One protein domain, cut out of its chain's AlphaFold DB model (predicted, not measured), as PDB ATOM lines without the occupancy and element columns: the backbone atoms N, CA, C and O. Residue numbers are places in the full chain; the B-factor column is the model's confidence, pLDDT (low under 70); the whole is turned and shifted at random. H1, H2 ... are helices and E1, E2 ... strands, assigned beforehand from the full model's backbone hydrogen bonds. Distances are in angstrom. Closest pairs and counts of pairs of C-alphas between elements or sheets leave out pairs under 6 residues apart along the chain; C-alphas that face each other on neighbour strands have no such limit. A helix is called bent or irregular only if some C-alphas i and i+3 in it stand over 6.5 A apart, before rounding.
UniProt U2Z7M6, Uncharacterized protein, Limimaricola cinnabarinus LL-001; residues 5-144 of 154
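Overview. This is residues 5 to 144 of the 154 residues of an uncharacterized protein of Limimaricola cinnabarinus LL-001 (UniProt U2Z7M6). One twisted antiparallel sheet of five strands, sharply bent in E2 and E3, has helices over the outside of its bend: H2 and H3 side by side along the strands, and the long H4 across them on E1, E2 and E3. H1 grazes the sheet near E2 and E3; H5, reached by a long stretch without a named element, grazes it with its first residues, beside E4 and E5, and runs away from it. The printed part has 140 residues, with five named helices and five named strands in the order H1 H2 H3 E1 E2 E3 E4 E5 H4 H5; across the sheet the strands run E1 E2 E3 E4 E5. The class is mixed, helices and strands, and the whole is compact, with a radius of gyration of the C-alphas of 14.2 A and spans of 37 by 32 by 21 A.

Along the chain. The sheet holds E1, residues 37 to 42, 15.7 A long; E2, residues 50 to 57, 19.4 A; E3, residues 61 to 69, the longest strand, 24.2 A; E4, residues 80 to 85, 15.9 A; and E5, residues 89 to 94, 13.1 A. E1 begins at C-alpha 37, (20.086, 80.308, 16.519). E2 bends by 63 degrees at residue 54 and E3 by 52 degrees at residue 65. The helices are H1, residues 5 to 11, 10.1 A; H2, residues 15 to 24, 14.5 A; H3, residues 27 to 34, 10.3 A; H4, residues 97 to 114, 22.9 A; and H5, residues 133 to 144, 16.4 A. H1 begins at C-alpha 5, (18.856, 98.368, 26.401), and H5 ends at C-alpha 144, (-2.567, 70.416, 31.871). H4 has a kink of 62 degrees near residue 107 and is irregular, with C-alphas 106 and 109 standing 7.6 A apart.

Arrangement. The strands form a meander, each the antiparallel neighbour of the one before, and each such pair is a hairpin; E1 and E5 are the edge strands. Within hydrogen-bond range are N 39 and O 53 at 3.0 A between E1 and E2, N 54 and O 65 at 3.0 A between E2 and E3, N 64 and O 82 at 2.9 A between E3 and E4, and N 83 and O 91 at 2.9 A between E4 and E5. H2, H3 and H4 are on the same face of the sheet, an arrangement in two layers, helices over one face. H2 has a height of 9.6 A over the sheet and runs along the strands, at 25 degrees to E4 on the local plane; its closest C-alphas to E4 are those of Met 15 and Ile 81, 7.1 A. H3, at a height of 9.3 A, lies over E1 and E2. H4, at a height of 9.4 A, runs across the strands, at 80 degrees to E1 on the local plane. H2 and H3 form a helical hairpin; they touch at Met 21 and Val 30, their closest C-alphas, 6.3 A, with a shallow tilt of 29 degrees, opposite ways. H4 only just touches H2, with residues 99 to 103 alone and 3 pairs of C-alphas within 8 A; the closest are Arg 23 and Val 99, 6.0 A, and the helices are about perpendicular at 81 degrees. H1 only grazes the sheet, with residues 7 to 11, and H5 only grazes it with residues 133 to 135. H4 and H5 are apart. Every O i to N i+4 pair is within hydrogen-bond range in H1, H2, H3 and H5, and 12 of 14 in H4.

Size, cuts and confidence. The two C-alphas farthest apart, those of His 24 and Thr 144, are 42.9 A from each other. The printed part, residues 5 to 144, has no cut. The link from H4 to H5, residues 115 to 132, is long; those from E1 to E2 and from E3 to E4 are short, and the others are tight. Mean pLDDT of the printed part is 87.4; residues 119 to 126 and 140 to 144 are under 70.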
ATOM      1  N   SER A   5      17.701  97.619  26.930       83.12
ATOM      2  CA  SER A   5      18.856  98.368  26.401       83.12
ATOM      3  C   SER A   5      20.154  97.575  26.525       83.12
ATOM      4  O   SER A   5      20.884  97.445  25.556       83.12
ATOM      5  N   GLU A   6      20.411  96.993  27.700       85.44
ATOM      6  CA  GLU A   6      21.644  96.237  27.955       85.44
ATOM      7  C   GLU A   6      21.736  94.968  27.100       85.44
ATOM      8  O   GLU A   6      22.828  94.590  26.696       85.44
ATOM      9  N   PHE A   7      20.606  94.309  26.825       86.38
ATOM     10  CA  PHE A   7      20.585  93.141  25.946       86.38
ATOM     11  C   PHE A   7      20.856  93.535  24.490       86.38
ATOM     12  O   PHE A   7      21.752  92.975  23.874       86.38
ATOM     13  N   LEU A   8      20.148  94.536  23.954       88.12
ATOM     14  CA  LEU A   8      20.344  94.975  22.564       88.12
ATOM     15  C   LEU A   8      21.755  95.536  22.319       88.12
ATOM     16  O   LEU A   8      22.309  95.349  21.240       88.12
ATOM     17  N   GLU A   9      22.366  96.168  23.324       86.62
ATOM     18  CA  GLU A   9      23.776  96.578  23.277       86.62
ATOM     19  C   GLU A   9      24.741  95.386  23.157       86.62
ATOM     20  O   GLU A   9      25.779  95.509  22.511       86.62
ATOM     21  N   GLU A  10      24.411  94.242  23.762       83.25
ATOM     22  CA  GLU A  10      25.207  93.011  23.682       83.25
ATOM     23  C   GLU A  10      25.035  92.302  22.334       83.25
ATOM     24  O   GLU A  10      26.034  91.878  21.753       83.25
ATOM     25  N   VAL A  11      23.800  92.228  21.819       78.56
ATOM     26  CA  VAL A  11      23.506  91.683  20.478       78.56
ATOM     27  C   VAL A  11      24.117  92.567  19.385       78.56
ATOM     28  O   VAL A  11      24.509  92.087  18.326       78.56
ATOM     29  N   GLY A  12      24.204  93.879  19.626       84.38
ATOM     30  CA  GLY A  12      24.651  94.860  18.637       84.38
ATOM     31  C   GLY A  12      23.613  95.162  17.551       84.38
ATOM     32  O   GLY A  12      23.901  95.947  16.650       84.38
ATOM     33  N   VAL A  13      22.415  94.574  17.650       83.38
ATOM     34  CA  VAL A  13      21.296  94.728  16.712       83.38
ATOM     35  C   VAL A  13      20.015  94.960  17.510       83.38
ATOM     36  O   VAL A  13      19.662  94.169  18.386       83.38
ATOM     37  N   ASP A  14      19.313  96.054  17.211       91.31
ATOM     38  CA  ASP A  14      17.994  96.352  17.772       91.31
ATOM     39  C   ASP A  14      16.848  95.932  16.834       91.31
ATOM     40  O   ASP A  14      17.057  95.370  15.759       91.31
ATOM     41  N   MET A  15      15.602  96.172  17.253       93.25
ATOM     42  CA  MET A  15      14.432  95.792  16.455       93.25
ATOM     43  C   MET A  15      14.329  96.531  15.118       93.25
ATOM     44  O   MET A  15      13.805  95.959  14.168       93.25
ATOM     45  N   GLU A  16      14.757  97.794  15.051       94.62
ATOM     46  CA  GLU A  16      14.692  98.588  13.821       94.62
ATOM     47  C   GLU A  16      15.786  98.146  12.851       94.62
ATOM     48  O   GLU A  16      15.496  97.921  11.680       94.62
ATOM     49  N   ALA A  17      16.995  97.909  13.361       94.75
ATOM     50  CA  ALA A  17      18.099  97.351  12.594       94.75
ATOM     51  C   ALA A  17      17.753  95.964  12.026       94.75
ATOM     52  O   ALA A  17      17.915  95.738  10.832       94.75
ATOM     53  N   LEU A  18      17.198  95.056  12.838       96.56
ATOM     54  CA  LEU A  18      16.774  93.737  12.357       96.56
ATOM     55  C   LEU A  18      15.659  93.836  11.305       96.56
ATOM     56  O   LEU A  18      15.643  93.077  10.340       96.56
ATOM     57  N   GLU A  19      14.719  94.770  11.472       97.00
ATOM     58  CA  GLU A  19      13.684  95.021  10.469       97.00
ATOM     59  C   GLU A  19      14.277  95.517   9.145       97.00
ATOM     60  O   GLU A  19      13.851  95.063   8.084       97.00
ATOM     61  N   GLU A  20      15.257  96.418   9.198       97.44
ATOM     62  CA  GLU A  20      15.967  96.918   8.020       97.44
ATOM     63  C   GLU A  20      16.730  95.794   7.308       97.44
ATOM     64  O   GLU A  20      16.575  95.634   6.096       97.44
ATOM     65  N   MET A  21      17.449  94.953   8.057       97.44
ATOM     66  CA  MET A  21      18.154  93.786   7.515       97.44
ATOM     67  C   MET A  21      17.188  92.827   6.808       97.44
ATOM     68  O   MET A  21      17.381  92.470   5.651       97.44
ATOM     69  N   LEU A  22      16.066  92.472   7.447       97.75
ATOM     70  CA  LEU A  22      15.054  91.582   6.860       97.75
ATOM     71  C   LEU A  22      14.406  92.144   5.584       97.75
ATOM     72  O   LEU A  22      13.858  91.380   4.791       97.75
ATOM     73  N   ARG A  23      14.425  93.468   5.391       97.44
ATOM     74  CA  ARG A  23      13.890  94.134   4.192       97.44
ATOM     75  C   ARG A  23      14.884  94.182   3.035       97.44
ATOM     76  O   ARG A  23      14.456  94.410   1.902       97.44
ATOM     77  N   HIS A  24      16.179  94.061   3.304       97.25
ATOM     78  CA  HIS A  24      17.213  94.406   2.328       97.25
ATOM     79  C   HIS A  24      18.229  93.295   2.070       97.25
ATOM     80  O   HIS A  24      18.764  93.234   0.960       97.25
ATOM     81  N   ASP A  25      18.426  92.396   3.028       97.69
ATOM     82  CA  ASP A  25      19.477  91.390   2.990       97.69
ATOM     83  C   ASP A  25      18.916  89.990   2.706       97.69
ATOM     84  O   ASP A  25      17.723  89.705   2.873       97.69
ATOM     85  N   ALA A  26      19.785  89.091   2.239       97.12
ATOM     86  CA  ALA A  26      19.430  87.684   2.111       97.12
ATOM     87  C   ALA A  26      19.266  87.065   3.504       97.12
ATOM     88  O   ALA A  26      19.973  87.423   4.442       97.12
ATOM     89  N   ILE A  27      18.358  86.098   3.645       97.12
ATOM     90  CA  ILE A  27      18.026  85.536   4.960       97.12
ATOM     91  C   ILE A  27      19.223  84.846   5.638       97.12
ATOM     92  O   ILE A  27      19.330  84.870   6.863       97.12
ATOM     93  N   ASP A  28      20.148  84.300   4.844       96.06
ATOM     94  CA  ASP A  28      21.403  83.712   5.323       96.06
ATOM     95  C   ASP A  28      22.346  84.771   5.909       96.06
ATOM     96  O   ASP A  28      22.993  84.526   6.927       96.06
ATOM     97  N   ASP A  29      22.397  85.959   5.298       96.88
ATOM     98  CA  ASP A  29      23.192  87.084   5.795       96.88
ATOM     99  C   ASP A  29      22.578  87.620   7.096       96.88
ATOM    100  O   ASP A  29      23.295  87.846   8.070       96.88
ATOM    101  N   VAL A  30      21.242  87.700   7.170       96.69
ATOM    102  CA  VAL A  30      20.535  88.038   8.418       96.69
ATOM    103  C   VAL A  30      20.873  87.040   9.525       96.69
ATOM    104  O   VAL A  30      21.150  87.443  10.654       96.69
ATOM    105  N   PHE A  31      20.882  85.735   9.233       95.44
ATOM    106  CA  PHE A  31      21.298  84.739  10.217       95.44
ATOM    107  C   PHE A  31      22.758  84.934  10.637       95.44
ATOM    108  O   PHE A  31      23.045  84.916  11.827       95.44
ATOM    109  N   PHE A  32      23.671  85.162   9.694       93.88
ATOM    110  CA  PHE A  32      25.091  85.329   9.997       93.88
ATOM    111  C   PHE A  32      25.390  86.572  10.848       93.88
ATOM    112  O   PHE A  32      26.264  86.526  11.716       93.88
ATOM    113  N   GLU A  33      24.692  87.678  10.595       91.94
ATOM    114  CA  GLU A  33      24.939  88.956  11.265       91.94
ATOM    115  C   GLU A  33      24.189  89.106  12.594       91.94
ATOM    116  O   GLU A  33      24.717  89.724  13.518       91.94
ATOM    117  N   PHE A  34      22.988  88.536  12.710       92.44
ATOM    118  CA  PHE A  34      22.136  88.675  13.895       92.44
ATOM    119  C   PHE A  34      21.929  87.361  14.664       92.44
ATOM    120  O   PHE A  34      21.912  87.360  15.894       92.44
ATOM    121  N   GLY A  35      21.718  86.242  13.975       86.12
ATOM    122  CA  GLY A  35      21.232  85.015  14.596       86.12
ATOM    123  C   GLY A  35      22.315  84.206  15.306       86.12
ATOM    124  O   GLY A  35      23.257  83.720  14.685       86.12
ATOM    125  N   SER A  36      22.133  83.929  16.598       88.00
ATOM    126  CA  SER A  36      22.877  82.847  17.266       88.00
ATOM    127  C   SER A  36      22.183  81.491  17.137       88.00
ATOM    128  O   SER A  36      22.807  80.444  17.339       88.00
ATOM    129  N   ARG A  37      20.897  81.497  16.766       88.00
ATOM    130  CA  ARG A  37      20.086  80.308  16.519       88.00
ATOM    131  C   ARG A  37      19.187  80.491  15.298       88.00
ATOM    132  O   ARG A  37      18.583  81.540  15.100       88.00
ATOM    133  N   GLN A  38      19.063  79.415  14.532       91.31
ATOM    134  CA  GLN A  38      18.102  79.248  13.449       91.31
ATOM    135  C   GLN A  38      17.360  77.936  13.700       91.31
ATOM    136  O   GLN A  38      17.987  76.938  14.068       91.31
ATOM    137  N   ASP A  39      16.036  77.941  13.581       89.44
ATOM    138  CA  ASP A  39      15.229  76.762  13.896       89.44
ATOM    139  C   ASP A  39      13.948  76.691  13.059       89.44
ATOM    140  O   ASP A  39      13.386  77.702  12.633       89.44
ATOM    141  N   LEU A  40      13.455  75.470  12.873       90.75
ATOM    142  CA  LEU A  40      12.153  75.160  12.296       90.75
ATOM    143  C   LEU A  40      11.382  74.363  13.340       90.75
ATOM    144  O   LEU A  40      11.758  73.248  13.694       90.75
ATOM    145  N   LYS A  41      10.289  74.934  13.847       88.00
ATOM    146  CA  LYS A  41       9.543  74.343  14.966       88.00
ATOM    147  C   LYS A  41       8.039  74.512  14.816       88.00
ATOM    148  O   LYS A  41       7.559  75.375  14.083       88.00
ATOM    149  N   LEU A  42       7.276  73.694  15.543       88.19
ATOM    150  CA  LEU A  42       5.827  73.875  15.652       88.19
ATOM    151  C   LEU A  42       5.505  75.238  16.269       88.19
ATOM    152  O   LEU A  42       6.210  75.712  17.158       88.19
ATOM    153  N   SER A  43       4.415  75.861  15.830       87.62
ATOM    154  CA  SER A  43       3.978  77.113  16.435       87.62
ATOM    155  C   SER A  43       3.161  76.846  17.699       87.62
ATOM    156  O   SER A  43       2.339  75.923  17.777       87.62
ATOM    157  N   ALA A  44       3.365  77.689  18.708       81.06
ATOM    158  CA  ALA A  44       2.493  77.749  19.873       81.06
ATOM    159  C   ALA A  44       1.234  78.595  19.620       81.06
ATOM    160  O   ALA A  44       0.301  78.562  20.426       81.06
ATOM    161  N   ARG A  45       1.191  79.362  18.522       82.88
ATOM    162  CA  ARG A  45       0.090  80.278  18.226       82.88
ATOM    163  C   ARG A  45      -1.064  79.562  17.516       82.88
ATOM    164  O   ARG A  45      -0.838  78.723  16.646       82.88
ATOM    165  N   PRO A  46      -2.327  79.911  17.833       72.56
ATOM    166  CA  PRO A  46      -3.471  79.454  17.052       72.56
ATOM    167  C   PRO A  46      -3.327  79.902  15.592       72.56
ATOM    168  O   PRO A  46      -2.889  81.021  15.350       72.56
ATOM    169  N   SER A  47      -3.753  79.069  14.638       78.00
ATOM    170  CA  SER A  47      -3.717  79.296  13.174       78.00
ATOM    171  C   SER A  47      -2.365  79.161  12.462       78.00
ATOM    172  O   SER A  47      -2.351  79.098  11.235       78.00
ATOM    173  N   GLU A  48      -1.264  79.003  13.193       88.88
ATOM    174  CA  GLU A  48       0.052  78.686  12.631       88.88
ATOM    175  C   GLU A  48       0.329  77.184  12.805       88.88
ATOM    176  O   GLU A  48      -0.003  76.607  13.843       88.88
ATOM    177  N   HIS A  49       0.911  76.521  11.800       90.50
ATOM    178  CA  HIS A  49       1.370  75.139  11.971       90.50
ATOM    179  C   HIS A  49       2.779  75.119  12.555       90.50
ATOM    180  O   HIS A  49       3.020  74.495  13.589       90.50
ATOM    181  N   GLY A  50       3.684  75.857  11.918       92.00
ATOM    182  CA  GLY A  50       5.061  76.015  12.349       92.00
ATOM    183  C   GLY A  50       5.581  77.420  12.094       92.00
ATOM    184  O   GLY A  50       4.892  78.262  11.512       92.00
ATOM    185  N   VAL A  51       6.789  77.664  12.579       94.25
ATOM    186  CA  VAL A  51       7.536  78.901  12.381       94.25
ATOM    187  C   VAL A  51       8.961  78.566  11.969       94.25
ATOM    188  O   VAL A  51       9.574  77.648  12.519       94.25
ATOM    189  N   TYR A  52       9.461  79.307  10.988       94.88
ATOM    190  CA  TYR A  52      10.891  79.468  10.770       94.88
ATOM    191  C   TYR A  52      11.365  80.609  11.666       94.88
ATOM    192  O   TYR A  52      10.749  81.677  11.682       94.88
ATOM    193  N   GLU A  53      12.408  80.365  12.445       94.19
ATOM    194  CA  GLU A  53      12.929  81.283  13.448       94.19
ATOM    195  C   GLU A  53      14.390  81.605  13.167       94.19
ATOM    196  O   GLU A  53      15.196  80.703  12.947       94.19
ATOM    197  N   ILE A  54      14.728  82.889  13.274       95.00
ATOM    198  CA  ILE A  54      16.088  83.337  13.561       95.00
ATOM    199  C   ILE A  54      16.019  84.104  14.872       95.00
ATOM    200  O   ILE A  54      15.204  85.019  15.006       95.00
ATOM    201  N   SER A  55      16.845  83.741  15.843       92.81
ATOM    202  CA  SER A  55      16.848  84.406  17.137       92.81
ATOM    203  C   SER A  55      18.240  84.573  17.714       92.81
ATOM    204  O   SER A  55      19.167  83.812  17.429       92.81
ATOM    205  N   ASP A  56      18.341  85.588  18.564       92.19
ATOM    206  CA  ASP A  56      19.387  85.703  19.558       92.19
ATOM    207  C   ASP A  56      18.743  85.783  20.943       92.19
ATOM    208  O   ASP A  56      17.716  86.448  21.146       92.19
ATOM    209  N   ALA A  57      19.267  85.006  21.885       89.75
ATOM    210  CA  ALA A  57      18.604  84.775  23.157       89.75
ATOM    211  C   ALA A  57      19.577  84.493  24.298       89.75
ATOM    212  O   ALA A  57      20.555  83.763  24.145       89.75
ATOM    213  N   ASP A  58      19.221  84.986  25.484       88.06
ATOM    214  CA  ASP A  58      19.855  84.625  26.747       88.06
ATOM    215  C   ASP A  58      18.834  84.054  27.749       88.06
ATOM    216  O   ASP A  58      17.696  83.724  27.411       88.06
ATOM    217  N   GLU A  59      19.235  83.879  29.008       87.00
ATOM    218  CA  GLU A  59      18.371  83.334  30.066       87.00
ATOM    219  C   GLU A  59      17.136  84.210  30.390       87.00
ATOM    220  O   GLU A  59      16.187  83.734  31.024       87.00
ATOM    221  N   ASN A  60      17.152  85.490  30.000       86.69
ATOM    222  CA  ASN A  60      16.167  86.503  30.370       86.69
ATOM    223  C   ASN A  60      15.345  86.988  29.173       86.69
ATOM    224  O   ASN A  60      14.138  87.176  29.334       86.69
ATOM    225  N   TYR A  61      15.986  87.188  28.019       90.81
ATOM    226  CA  TYR A  61      15.390  87.824  26.849       90.81
ATOM    227  C   TYR A  61      15.648  87.056  25.562       90.81
ATOM    228  O   TYR A  61      16.606  86.295  25.446       90.81
ATOM    229  N   SER A  62      14.786  87.300  24.582       91.94
ATOM    230  CA  SER A  62      15.010  86.895  23.203       91.94
ATOM    231  C   SER A  62      14.561  87.998  22.256       91.94
ATOM    232  O   SER A  62      13.466  88.547  22.409       91.94
ATOM    233  N   LEU A  63      15.413  88.309  21.282       94.31
ATOM    234  CA  LEU A  63      15.026  89.008  20.066       94.31
ATOM    235  C   LEU A  63      14.909  87.955  18.966       94.31
ATOM    236  O   LEU A  63      15.793  87.114  18.803       94.31
ATOM    237  N   SER A  64      13.794  87.941  18.245       94.62
ATOM    238  CA  SER A  64      13.535  86.897  17.253       94.62
ATOM    239  C   SER A  64      12.798  87.434  16.048       94.62
ATOM    240  O   SER A  64      11.854  88.211  16.183       94.62
ATOM    241  N   PHE A  65      13.178  86.938  14.881       96.62
ATOM    242  CA  PHE A  65      12.359  86.931  13.686       96.62
ATOM    243  C   PHE A  65      11.622  85.591  13.574       96.62
ATOM    244  O   PHE A  65      12.213  84.531  13.766       96.62
ATOM    245  N   LEU A  66      10.330  85.641  13.254       96.06
ATOM    246  CA  LEU A  66       9.461  84.477  13.112       96.06
ATOM    247  C   LEU A  66       8.646  84.576  11.822       96.06
ATOM    248  O   LEU A  66       7.863  85.515  11.649       96.06
ATOM    249  N   LEU A  67       8.763  83.570  10.958       97.62
ATOM    250  CA  LEU A  67       8.008  83.450   9.713       97.62
ATOM    251  C   LEU A  67       7.036  82.260   9.787       97.62
ATOM    252  O   LEU A  67       7.479  81.106   9.776       97.62
ATOM    253  N   PRO A  68       5.716  82.501   9.875       96.56
ATOM    254  CA  PRO A  68       4.749  81.433  10.091       96.56
ATOM    255  C   PRO A  68       4.402  80.675   8.805       96.56
ATOM    256  O   PRO A  68       4.139  81.275   7.761       96.56
ATOM    257  N   PHE A  69       4.284  79.350   8.899       95.88
ATOM    258  CA  PHE A  69       3.846  78.489   7.799       95.88
ATOM    259  C   PHE A  69       2.719  77.528   8.201       95.88
ATOM    260  O   PHE A  69       2.474  77.259   9.382       95.88
ATOM    261  N   ASP A  70       1.989  77.040   7.197       94.44
ATOM    262  CA  ASP A  70       0.874  76.105   7.340       94.44
ATOM    263  C   ASP A  70       1.331  74.634   7.261       94.44
ATOM    264  O   ASP A  70       2.500  74.319   7.060       94.44
ATOM    265  N   LYS A  71       0.394  73.693   7.405       92.75
ATOM    266  CA  LYS A  71       0.677  72.243   7.347       92.75
ATOM    267  C   LYS A  71       1.244  71.746   6.009       92.75
ATOM    268  O   LYS A  71       1.629  70.588   5.911       92.75
ATOM    269  N   ASN A  72       1.205  72.580   4.973       94.06
ATOM    270  CA  ASN A  72       1.752  72.294   3.655       94.06
ATOM    271  C   ASN A  72       3.043  73.092   3.407       94.06
ATOM    272  O   ASN A  72       3.492  73.135   2.267       94.06
ATOM    273  N   GLY A  73       3.601  73.766   4.424       94.69
ATOM    274  CA  GLY A  73       4.792  74.614   4.317       94.69
ATOM    275  C   GLY A  73       4.575  75.920   3.545       94.69
ATOM    276  O   GLY A  73       5.544  76.575   3.155       94.69
ATOM    277  N   ALA A  74       3.324  76.306   3.282       96.50
ATOM    278  CA  ALA A  74       3.001  77.583   2.658       96.50
ATOM    279  C   ALA A  74       2.994  78.704   3.703       96.50
ATOM    280  O   ALA A  74       2.634  78.474   4.856       96.50
ATOM    281  N   LEU A  75       3.347  79.924   3.292       96.44
ATOM    282  CA  LEU A  75       3.293  81.105   4.152       96.44
ATOM    283  C   LEU A  75       1.875  81.289   4.728       96.44
ATOM    284  O   LEU A  75       0.909  81.436   3.977       96.44
ATOM    285  N   ALA A  76       1.751  81.274   6.056       95.00
ATOM    286  CA  ALA A  76       0.460  81.320   6.752       95.00
ATOM    287  C   ALA A  76       0.038  82.739   7.166       95.00
ATOM    288  O   ALA A  76      -1.122  82.968   7.510       95.00
ATOM    289  N   GLY A  77       0.961  83.695   7.131       95.69
ATOM    290  CA  GLY A  77       0.734  85.075   7.540       95.69
ATOM    291  C   GLY A  77       2.010  85.908   7.434       95.69
ATOM    292  O   GLY A  77       3.023  85.404   6.948       95.69
ATOM    293  N   PRO A  78       1.973  87.176   7.870       97.12
ATOM    294  CA  PRO A  78       3.157  88.020   7.861       97.12
ATOM    295  C   PRO A  78       4.192  87.513   8.867       97.12
ATOM    296  O   PRO A  78       3.845  87.015   9.944       97.12
ATOM    297  N   GLY A  79       5.465  87.680   8.519       97.25
ATOM    298  CA  GLY A  79       6.564  87.528   9.456       97.25
ATOM    299  C   GLY A  79       6.475  88.565  10.574       97.25
ATOM    300  O   GLY A  79       5.822  89.605  10.445       97.25
ATOM    301  N   ARG A  80       7.121  88.281  11.699       96.06
ATOM    302  CA  ARG A  80       7.139  89.174  12.859       96.06
ATOM    303  C   ARG A  80       8.518  89.223  13.483       96.06
ATOM    304  O   ARG A  80       9.223  88.222  13.497       96.06
ATOM    305  N   ILE A  81       8.837  90.372  14.053       96.19
ATOM    306  CA  ILE A  81       9.955  90.549  14.967       96.19
ATOM    307  C   ILE A  81       9.369  90.673  16.367       96.19
ATOM    308  O   ILE A  81       8.381  91.386  16.579       96.19
ATOM    309  N   THR A  82       9.939  89.960  17.322       94.12
ATOM    310  CA  THR A  82       9.481  89.936  18.708       94.12
ATOM    311  C   THR A  82      10.666  90.115  19.634       94.12
ATOM    312  O   THR A  82      11.640  89.376  19.532       94.12
ATOM    313  N   PHE A  83      10.556  91.075  20.546       93.25
ATOM    314  CA  PHE A  83      11.421  91.184  21.709       93.25
ATOM    315  C   PHE A  83      10.616  90.775  22.943       93.25
ATOM    316  O   PHE A  83       9.588  91.381  23.267       93.25
ATOM    317  N   GLU A  84      11.050  89.712  23.609       91.31
ATOM    318  CA  GLU A  84      10.284  89.058  24.668       91.31
ATOM    319  C   GLU A  84      11.162  88.746  25.877       91.31
ATOM    320  O   GLU A  84      12.365  88.515  25.751       91.31
ATOM    321  N   ASP A  85      10.529  88.696  27.047       88.81
ATOM    322  CA  ASP A  85      11.052  87.969  28.199       88.81
ATOM    323  C   ASP A  85      10.293  86.645  28.378       88.81
ATOM    324  O   ASP A  85       9.378  86.296  27.626       88.81
ATOM    325  N   ARG A  86      10.643  85.883  29.416       83.81
ATOM    326  CA  ARG A  86      10.041  84.559  29.664       83.81
ATOM    327  C   ARG A  86       8.525  84.594  29.904       83.81
ATOM    328  O   ARG A  86       7.877  83.551  29.838       83.81
ATOM    329  N   LEU A  87       7.963  85.747  30.262       82.94
ATOM    330  CA  LEU A  87       6.580  85.881  30.721       82.94
ATOM    331  C   LEU A  87       5.716  86.712  29.769       82.94
ATOM    332  O   LEU A  87       4.485  86.611  29.814       82.94
ATOM    333  N   SER A  88       6.324  87.545  28.932       85.69
ATOM    334  CA  SER A  88       5.633  88.571  28.171       85.69
ATOM    335  C   SER A  88       6.368  88.980  26.899       85.69
ATOM    336  O   SER A  88       7.591  88.989  26.819       85.69
ATOM    337  N   VAL A  89       5.569  89.379  25.910       89.81
ATOM    338  CA  VAL A  89       6.052  90.097  24.733       89.81
ATOM    339  C   VAL A  89       6.214  91.555  25.143       89.81
ATOM    340  O   VAL A  89       5.225  92.181  25.534       89.81
ATOM    341  N   ILE A  90       7.439  92.068  25.088       91.56
ATOM    342  CA  ILE A  90       7.759  93.450  25.457       91.56
ATOM    343  C   ILE A  90       7.456  94.361  24.273       91.56
ATOM    344  O   ILE A  90       6.754  95.360  24.420       91.56
ATOM    345  N   GLU A  91       7.920  93.970  23.085       92.25
ATOM    346  CA  GLU A  91       7.650  94.662  21.830       92.25
ATOM    347  C   GLU A  91       7.507  93.651  20.686       92.25
ATOM    348  O   GLU A  91       8.133  92.592  20.673       92.25
ATOM    349  N   SER A  92       6.646  93.957  19.715       93.38
ATOM    350  CA  SER A  92       6.508  93.152  18.505       93.38
ATOM    351  C   SER A  92       6.148  94.025  17.314       93.38
ATOM    352  O   SER A  92       5.315  94.927  17.423       93.38
ATOM    353  N   ARG A  93       6.769  93.727  16.173       95.62
ATOM    354  CA  ARG A  93       6.527  94.379  14.887       95.62
ATOM    355  C   ARG A  93       6.149  93.335  13.853       95.62
ATOM    356  O   ARG A  93       6.743  92.263  13.795       95.62
ATOM    357  N   VAL A  94       5.131  93.643  13.063       96.56
ATOM    358  CA  VAL A  94       4.667  92.785  11.972       96.56
ATOM    359  C   VAL A  94       5.291  93.300  10.687       96.56
ATOM    360  O   VAL A  94       5.193  94.492  10.403       96.56
ATOM    361  N   LEU A  95       5.922  92.407   9.930       96.88
ATOM    362  CA  LEU A  95       6.479  92.735   8.627       96.88
ATOM    363  C   LEU A  95       5.375  92.857   7.581       96.88
ATOM    364  O   LEU A  95       4.304  92.249   7.679       96.88
ATOM    365  N   ASP A  96       5.678  93.594   6.521       97.06
ATOM    366  CA  ASP A  96       4.826  93.624   5.345       97.06
ATOM    367  C   ASP A  96       4.767  92.236   4.685       97.06
ATOM    368  O   ASP A  96       5.734  91.464   4.684       97.06
ATOM    369  N   MET A  97       3.615  91.905   4.096       97.56
ATOM    370  CA  MET A  97       3.417  90.606   3.439       97.56
ATOM    371  C   MET A  97       4.358  90.387   2.251       97.56
ATOM    372  O   MET A  97       4.689  89.244   1.959       97.56
ATOM    373  N   GLU A  98       4.774  91.457   1.572       98.12
ATOM    374  CA  GLU A  98       5.713  91.395   0.446       98.12
ATOM    375  C   GLU A  98       7.089  90.909   0.911       98.12
ATOM    376  O   GLU A  98       7.544  89.862   0.456       98.12
ATOM    377  N   VAL A  99       7.660  91.567   1.923       98.06
ATOM    378  CA  VAL A  99       8.920  91.168   2.576       98.06
ATOM    379  C   VAL A  99       8.824  89.736   3.110       98.06
ATOM    380  O   VAL A  99       9.686  88.897   2.864       98.06
ATOM    381  N   SER A 100       7.718  89.412   3.787       98.25
ATOM    382  CA  SER A 100       7.485  88.067   4.329       98.25
ATOM    383  C   SER A 100       7.475  86.994   3.236       98.25
ATOM    384  O   SER A 100       7.989  85.894   3.429       98.25
ATOM    385  N   HIS A 101       6.884  87.301   2.082       98.31
ATOM    386  CA  HIS A 101       6.853  86.398   0.942       98.31
ATOM    387  C   HIS A 101       8.237  86.235   0.309       98.31
ATOM    388  O   HIS A 101       8.608  85.115  -0.032       98.31
ATOM    389  N   GLU A 102       9.013  87.310   0.172       98.31
ATOM    390  CA  GLU A 102      10.393  87.242  -0.321       98.31
ATOM    391  C   GLU A 102      11.258  86.341   0.559       98.31
ATOM    392  O   GLU A 102      11.881  85.409   0.048       98.31
ATOM    393  N   ILE A 103      11.212  86.525   1.880       98.38
ATOM    394  CA  ILE A 103      11.925  85.656   2.823       98.38
ATOM    395  C   ILE A 103      11.433  84.210   2.694       98.38
ATOM    396  O   ILE A 103      12.242  83.293   2.560       98.38
ATOM    397  N   TRP A 104      10.114  83.983   2.647       98.44
ATOM    398  CA  TRP A 104       9.561  82.638   2.454       98.44
ATOM    399  C   TRP A 104      10.096  81.975   1.185       98.44
ATOM    400  O   TRP A 104      10.417  80.792   1.208       98.44
ATOM    401  N   THR A 105      10.236  82.706   0.075       98.31
ATOM    402  CA  THR A 105      10.768  82.107  -1.156       98.31
ATOM    403  C   THR A 105      12.210  81.627  -1.037       98.31
ATOM    404  O   THR A 105      12.561  80.699  -1.768       98.31
ATOM    405  N   GLN A 106      12.994  82.214  -0.129       98.25
ATOM    406  CA  GLN A 106      14.365  81.802   0.170       98.25
ATOM    407  C   GLN A 106      14.378  80.517   1.012       98.25
ATOM    408  O   GLN A 106      15.078  79.578   0.660       98.25
ATOM    409  N   VAL A 107      13.525  80.423   2.042       97.69
ATOM    410  CA  VAL A 107      13.550  79.313   3.025       97.69
ATOM    411  C   VAL A 107      12.526  78.197   2.771       97.69
ATOM    412  O   VAL A 107      12.461  77.216   3.508       97.69
ATOM    413  N   LYS A 108      11.666  78.318   1.751       97.38
ATOM    414  CA  LYS A 108      10.571  77.355   1.506       97.38
ATOM    415  C   LYS A 108      11.058  75.918   1.315       97.38
ATOM    416  O   LYS A 108      10.320  75.004   1.663       97.38
ATOM    417  N   GLU A 109      12.234  75.708   0.726       97.19
ATOM    418  CA  GLU A 109      12.765  74.361   0.484       97.19
ATOM    419  C   GLU A 109      13.154  73.707   1.812       97.19
ATOM    420  O   GLU A 109      12.691  72.606   2.093       97.19
ATOM    421  N   GLU A 110      13.843  74.443   2.686       95.56
ATOM    422  CA  GLU A 110      14.157  74.012   4.055       95.56
ATOM    423  C   GLU A 110      12.893  73.687   4.859       95.56
ATOM    424  O   GLU A 110      12.816  72.643   5.508       95.56
ATOM    425  N   ILE A 111      11.861  74.541   4.772       95.38
ATOM    426  CA  ILE A 111      10.568  74.287   5.424       95.38
ATOM    427  C   ILE A 111       9.994  72.952   4.940       95.38
ATOM    428  O   ILE A 111       9.607  72.126   5.764       95.38
ATOM    429  N   GLN A 112       9.932  72.728   3.622       94.81
ATOM    430  CA  GLN A 112       9.368  71.501   3.045       94.81
ATOM    431  C   GLN A 112      10.142  70.251   3.463       94.81
ATOM    432  O   GLN A 112       9.526  69.226   3.752       94.81
ATOM    433  N   GLU A 113      11.471  70.336   3.497       93.69
ATOM    434  CA  GLU A 113      12.336  69.239   3.923       93.69
ATOM    435  C   GLU A 113      12.148  68.902   5.404       93.69
ATOM    436  O   GLU A 113      12.130  67.723   5.753       93.69
ATOM    437  N   ALA A 114      11.924  69.906   6.259       90.38
ATOM    438  CA  ALA A 114      11.725  69.717   7.693       90.38
ATOM    439  C   ALA A 114      10.313  69.236   8.077       90.38
ATOM    440  O   ALA A 114      10.148  68.623   9.133       90.38
ATOM    441  N   LEU A 115       9.280  69.482   7.251       90.19
ATOM    442  CA  LEU A 115       7.876  69.146   7.564       90.19
ATOM    443  C   LEU A 115       7.654  67.728   8.141       90.19
ATOM    444  O   LEU A 115       6.877  67.610   9.093       90.19
ATOM    445  N   PRO A 116       8.278  66.648   7.624       87.06
ATOM    446  CA  PRO A 116       8.101  65.300   8.175       87.06
ATOM    447  C   PRO A 116       8.604  65.153   9.622       87.06
ATOM    448  O   PRO A 116       8.022  64.399  10.409       87.06
ATOM    449  N   ASP A 117       9.653  65.896   9.978       84.69
ATOM    450  CA  ASP A 117      10.359  65.794  11.257       84.69
ATOM    451  C   ASP A 117       9.780  66.730  12.334       84.69
ATOM    452  O   ASP A 117       9.941  66.479  13.529       84.69
ATOM    453  N   LEU A 118       8.984  67.734  11.941       78.44
ATOM    454  CA  LEU A 118       8.252  68.642  12.843       78.44
ATOM    455  C   LEU A 118       7.149  67.960  13.680       78.44
ATOM    456  O   LEU A 118       6.411  68.621  14.409       78.44
ATOM    457  N   SER A 119       7.014  66.636  13.591       63.31
ATOM    458  CA  SER A 119       6.037  65.839  14.339       63.31
ATOM    459  C   SER A 119       6.439  65.552  15.796       63.31
ATOM    460  O   SER A 119       5.612  65.059  16.565       63.31
ATOM    461  N   GLY A 120       7.680  65.863  16.185       59.19
ATOM    462  CA  GLY A 120       8.168  65.737  17.561       59.19
ATOM    463  C   GLY A 120       7.783  66.922  18.455       59.19
ATOM    464  O   GLY A 120       7.721  68.065  18.005       59.19
ATOM    465  N   GLU A 121       7.541  66.665  19.746       54.12
ATOM    466  CA  GLU A 121       7.398  67.724  20.753       54.12
ATOM    467  C   GLU A 121       8.661  68.599  20.772       54.12
ATOM    468  O   GLU A 121       9.758  68.121  21.061       54.12
ATOM    469  N   SER A 122       8.501  69.894  20.486       53.66
ATOM    470  CA  SER A 122       9.547  70.890  20.716       53.66
ATOM    471  C   SER A 122       9.846  70.934  22.214       53.66
ATOM    472  O   SER A 122       9.021  71.367  23.023       53.66
ATOM    473  N   THR A 123      11.017  70.433  22.600       49.31
ATOM    474  CA  THR A 123      11.499  70.521  23.974       49.31
ATOM    475  C   THR A 123      11.866  71.962  24.268       49.31
ATOM    476  O   THR A 123      12.765  72.517  23.634       49.31
ATOM    477  N   SER A 124      11.190  72.557  25.251       50.31
ATOM    478  CA  SER A 124      11.620  73.815  25.847       50.31
ATOM    479  C   SER A 124      13.051  73.632  26.344       50.31
ATOM    480  O   SER A 124      13.282  72.901  27.312       50.31
ATOM    481  N   ASP A 125      14.018  74.268  25.693       57.03
ATOM    482  CA  ASP A 125      15.332  74.413  26.294       57.03
ATOM    483  C   ASP A 125      15.169  75.363  27.485       57.03
ATOM    484  O   ASP A 125      15.080  76.580  27.338       57.03
ATOM    485  N   ALA A 126      15.028  74.790  28.682       60.91
ATOM    486  CA  ALA A 126      14.723  75.536  29.899       60.91
ATOM    487  C   ALA A 126      15.835  76.533  30.286       60.91
ATOM    488  O   ALA A 126      15.638  77.329  31.211       60.91
ATOM    489  N   SER A 127      16.987  76.490  29.610       70.62
ATOM    490  CA  SER A 127      18.122  77.374  29.862       70.62
ATOM    491  C   SER A 127      18.008  78.744  29.183       70.62
ATOM    492  O   SER A 127      18.559  79.705  29.716       70.62
ATOM    493  N   LEU A 128      17.240  78.868  28.094       74.19
ATOM    494  CA  LEU A 128      17.110  80.111  27.325       74.19
ATOM    495  C   LEU A 128      15.673  80.654  27.327       74.19
ATOM    496  O   LEU A 128      14.683  79.929  27.494       74.19
ATOM    497  N   CYS A 129      15.550  81.965  27.157       78.44
ATOM    498  CA  CYS A 129      14.316  82.593  26.721       78.44
ATOM    499  C   CYS A 129      14.132  82.276  25.232       78.44
ATOM    500  O   CYS A 129      15.062  82.419  24.456       78.44
ATOM    501  N   LEU A 130      12.959  81.791  24.827       77.94
ATOM    502  CA  LEU A 130      12.711  81.385  23.441       77.94
ATOM    503  C   LEU A 130      11.635  82.284  22.841       77.94
ATOM    504  O   LEU A 130      10.775  82.795  23.559       77.94
ATOM    505  N   ALA A 131      11.632  82.415  21.521       73.56
ATOM    506  CA  ALA A 131      10.556  83.093  20.822       73.56
ATOM    507  C   ALA A 131       9.206  82.402  21.091       73.56
ATOM    508  O   ALA A 131       9.114  81.165  21.024       73.56
ATOM    509  N   ASP A 132       8.164  83.187  21.391       77.94
ATOM    510  CA  ASP A 132       6.831  82.715  21.773       77.94
ATOM    511  C   ASP A 132       6.814  81.807  23.025       77.94
ATOM    512  O   ASP A 132       5.861  81.049  23.244       77.94
ATOM    513  N   HIS A 133       7.832  81.877  23.894       76.19
ATOM    514  CA  HIS A 133       7.921  81.046  25.107       76.19
ATOM    515  C   HIS A 133       6.673  81.200  25.988       76.19
ATOM    516  O   HIS A 133       6.124  80.207  26.464       76.19
ATOM    517  N   ARG A 134       6.121  82.413  26.121       74.88
ATOM    518  CA  ARG A 134       4.848  82.616  26.831       74.88
ATOM    519  C   ARG A 134       3.718  81.761  26.250       74.88
ATOM    520  O   ARG A 134       2.925  81.205  27.008       74.88
ATOM    521  N   PHE A 135       3.607  81.668  24.927       76.88
ATOM    522  CA  PHE A 135       2.559  80.875  24.284       76.88
ATOM    523  C   PHE A 135       2.778  79.384  24.509       76.88
ATOM    524  O   PHE A 135       1.807  78.671  24.747       76.88
ATOM    525  N   TRP A 136       4.029  78.924  24.534       75.81
ATOM    526  CA  TRP A 136       4.363  77.558  24.936       75.81
ATOM    527  C   TRP A 136       3.976  77.264  26.386       75.81
ATOM    528  O   TRP A 136       3.320  76.256  26.644       75.81
ATOM    529  N   VAL A 137       4.281  78.172  27.318       71.88
ATOM    530  CA  VAL A 137       3.865  78.056  28.726       71.88
ATOM    531  C   VAL A 137       2.342  78.025  28.843       71.88
ATOM    532  O   VAL A 137       1.797  77.179  29.546       71.88
ATOM    533  N   LEU A 138       1.629  78.911  28.139       71.69
ATOM    534  CA  LEU A 138       0.164  78.941  28.142       71.69
ATOM    535  C   LEU A 138      -0.444  77.680  27.522       71.69
ATOM    536  O   LEU A 138      -1.439  77.179  28.039       71.69
ATOM    537  N   LYS A 139       0.143  77.162  26.441       70.06
ATOM    538  CA  LYS A 139      -0.295  75.930  25.783       70.06
ATOM    539  C   LYS A 139      -0.117  74.731  26.713       70.06
ATOM    540  O   LYS A 139      -1.088  74.022  26.943       70.06
ATOM    541  N   GLN A 140       1.042  74.587  27.356       69.81
ATOM    542  CA  GLN A 140       1.283  73.539  28.356       69.81
ATOM    543  C   GLN A 140       0.377  73.687  29.592       69.81
ATOM    544  O   GLN A 140      -0.163  72.707  30.106       69.81
ATOM    545  N   ALA A 141       0.150  74.914  30.069       65.19
ATOM    546  CA  ALA A 141      -0.780  75.187  31.167       65.19
ATOM    547  C   ALA A 141      -2.244  74.888  30.782       65.19
ATOM    548  O   ALA A 141      -3.029  74.437  31.611       65.19
ATOM    549  N   GLY A 142      -2.615  75.114  29.520       59.19
ATOM    550  CA  GLY A 142      -3.930  74.789  28.965       59.19
ATOM    551  C   GLY A 142      -4.127  73.292  28.707       59.19
ATOM    552  O   GLY A 142      -5.212  72.773  28.946       59.19
ATOM    553  N   GLU A 143      -3.079  72.581  28.290       54.34
ATOM    554  CA  GLU A 143      -3.068  71.123  28.107       54.34
ATOM    555  C   GLU A 143      -3.118  70.385  29.455       54.34
ATOM    556  O   GLU A 143      -3.829  69.389  29.594       54.34
ATOM    557  N   THR A 144      -2.450  70.915  30.486       49.66
ATOM    558  CA  THR A 144      -2.567  70.416  31.871       49.66
ATOM    559  C   THR A 144      -3.908  70.769  32.524       49.66
ATOM    560  O   THR A 144      -4.347  70.070  33.438       49.66
TER     561      THR A 144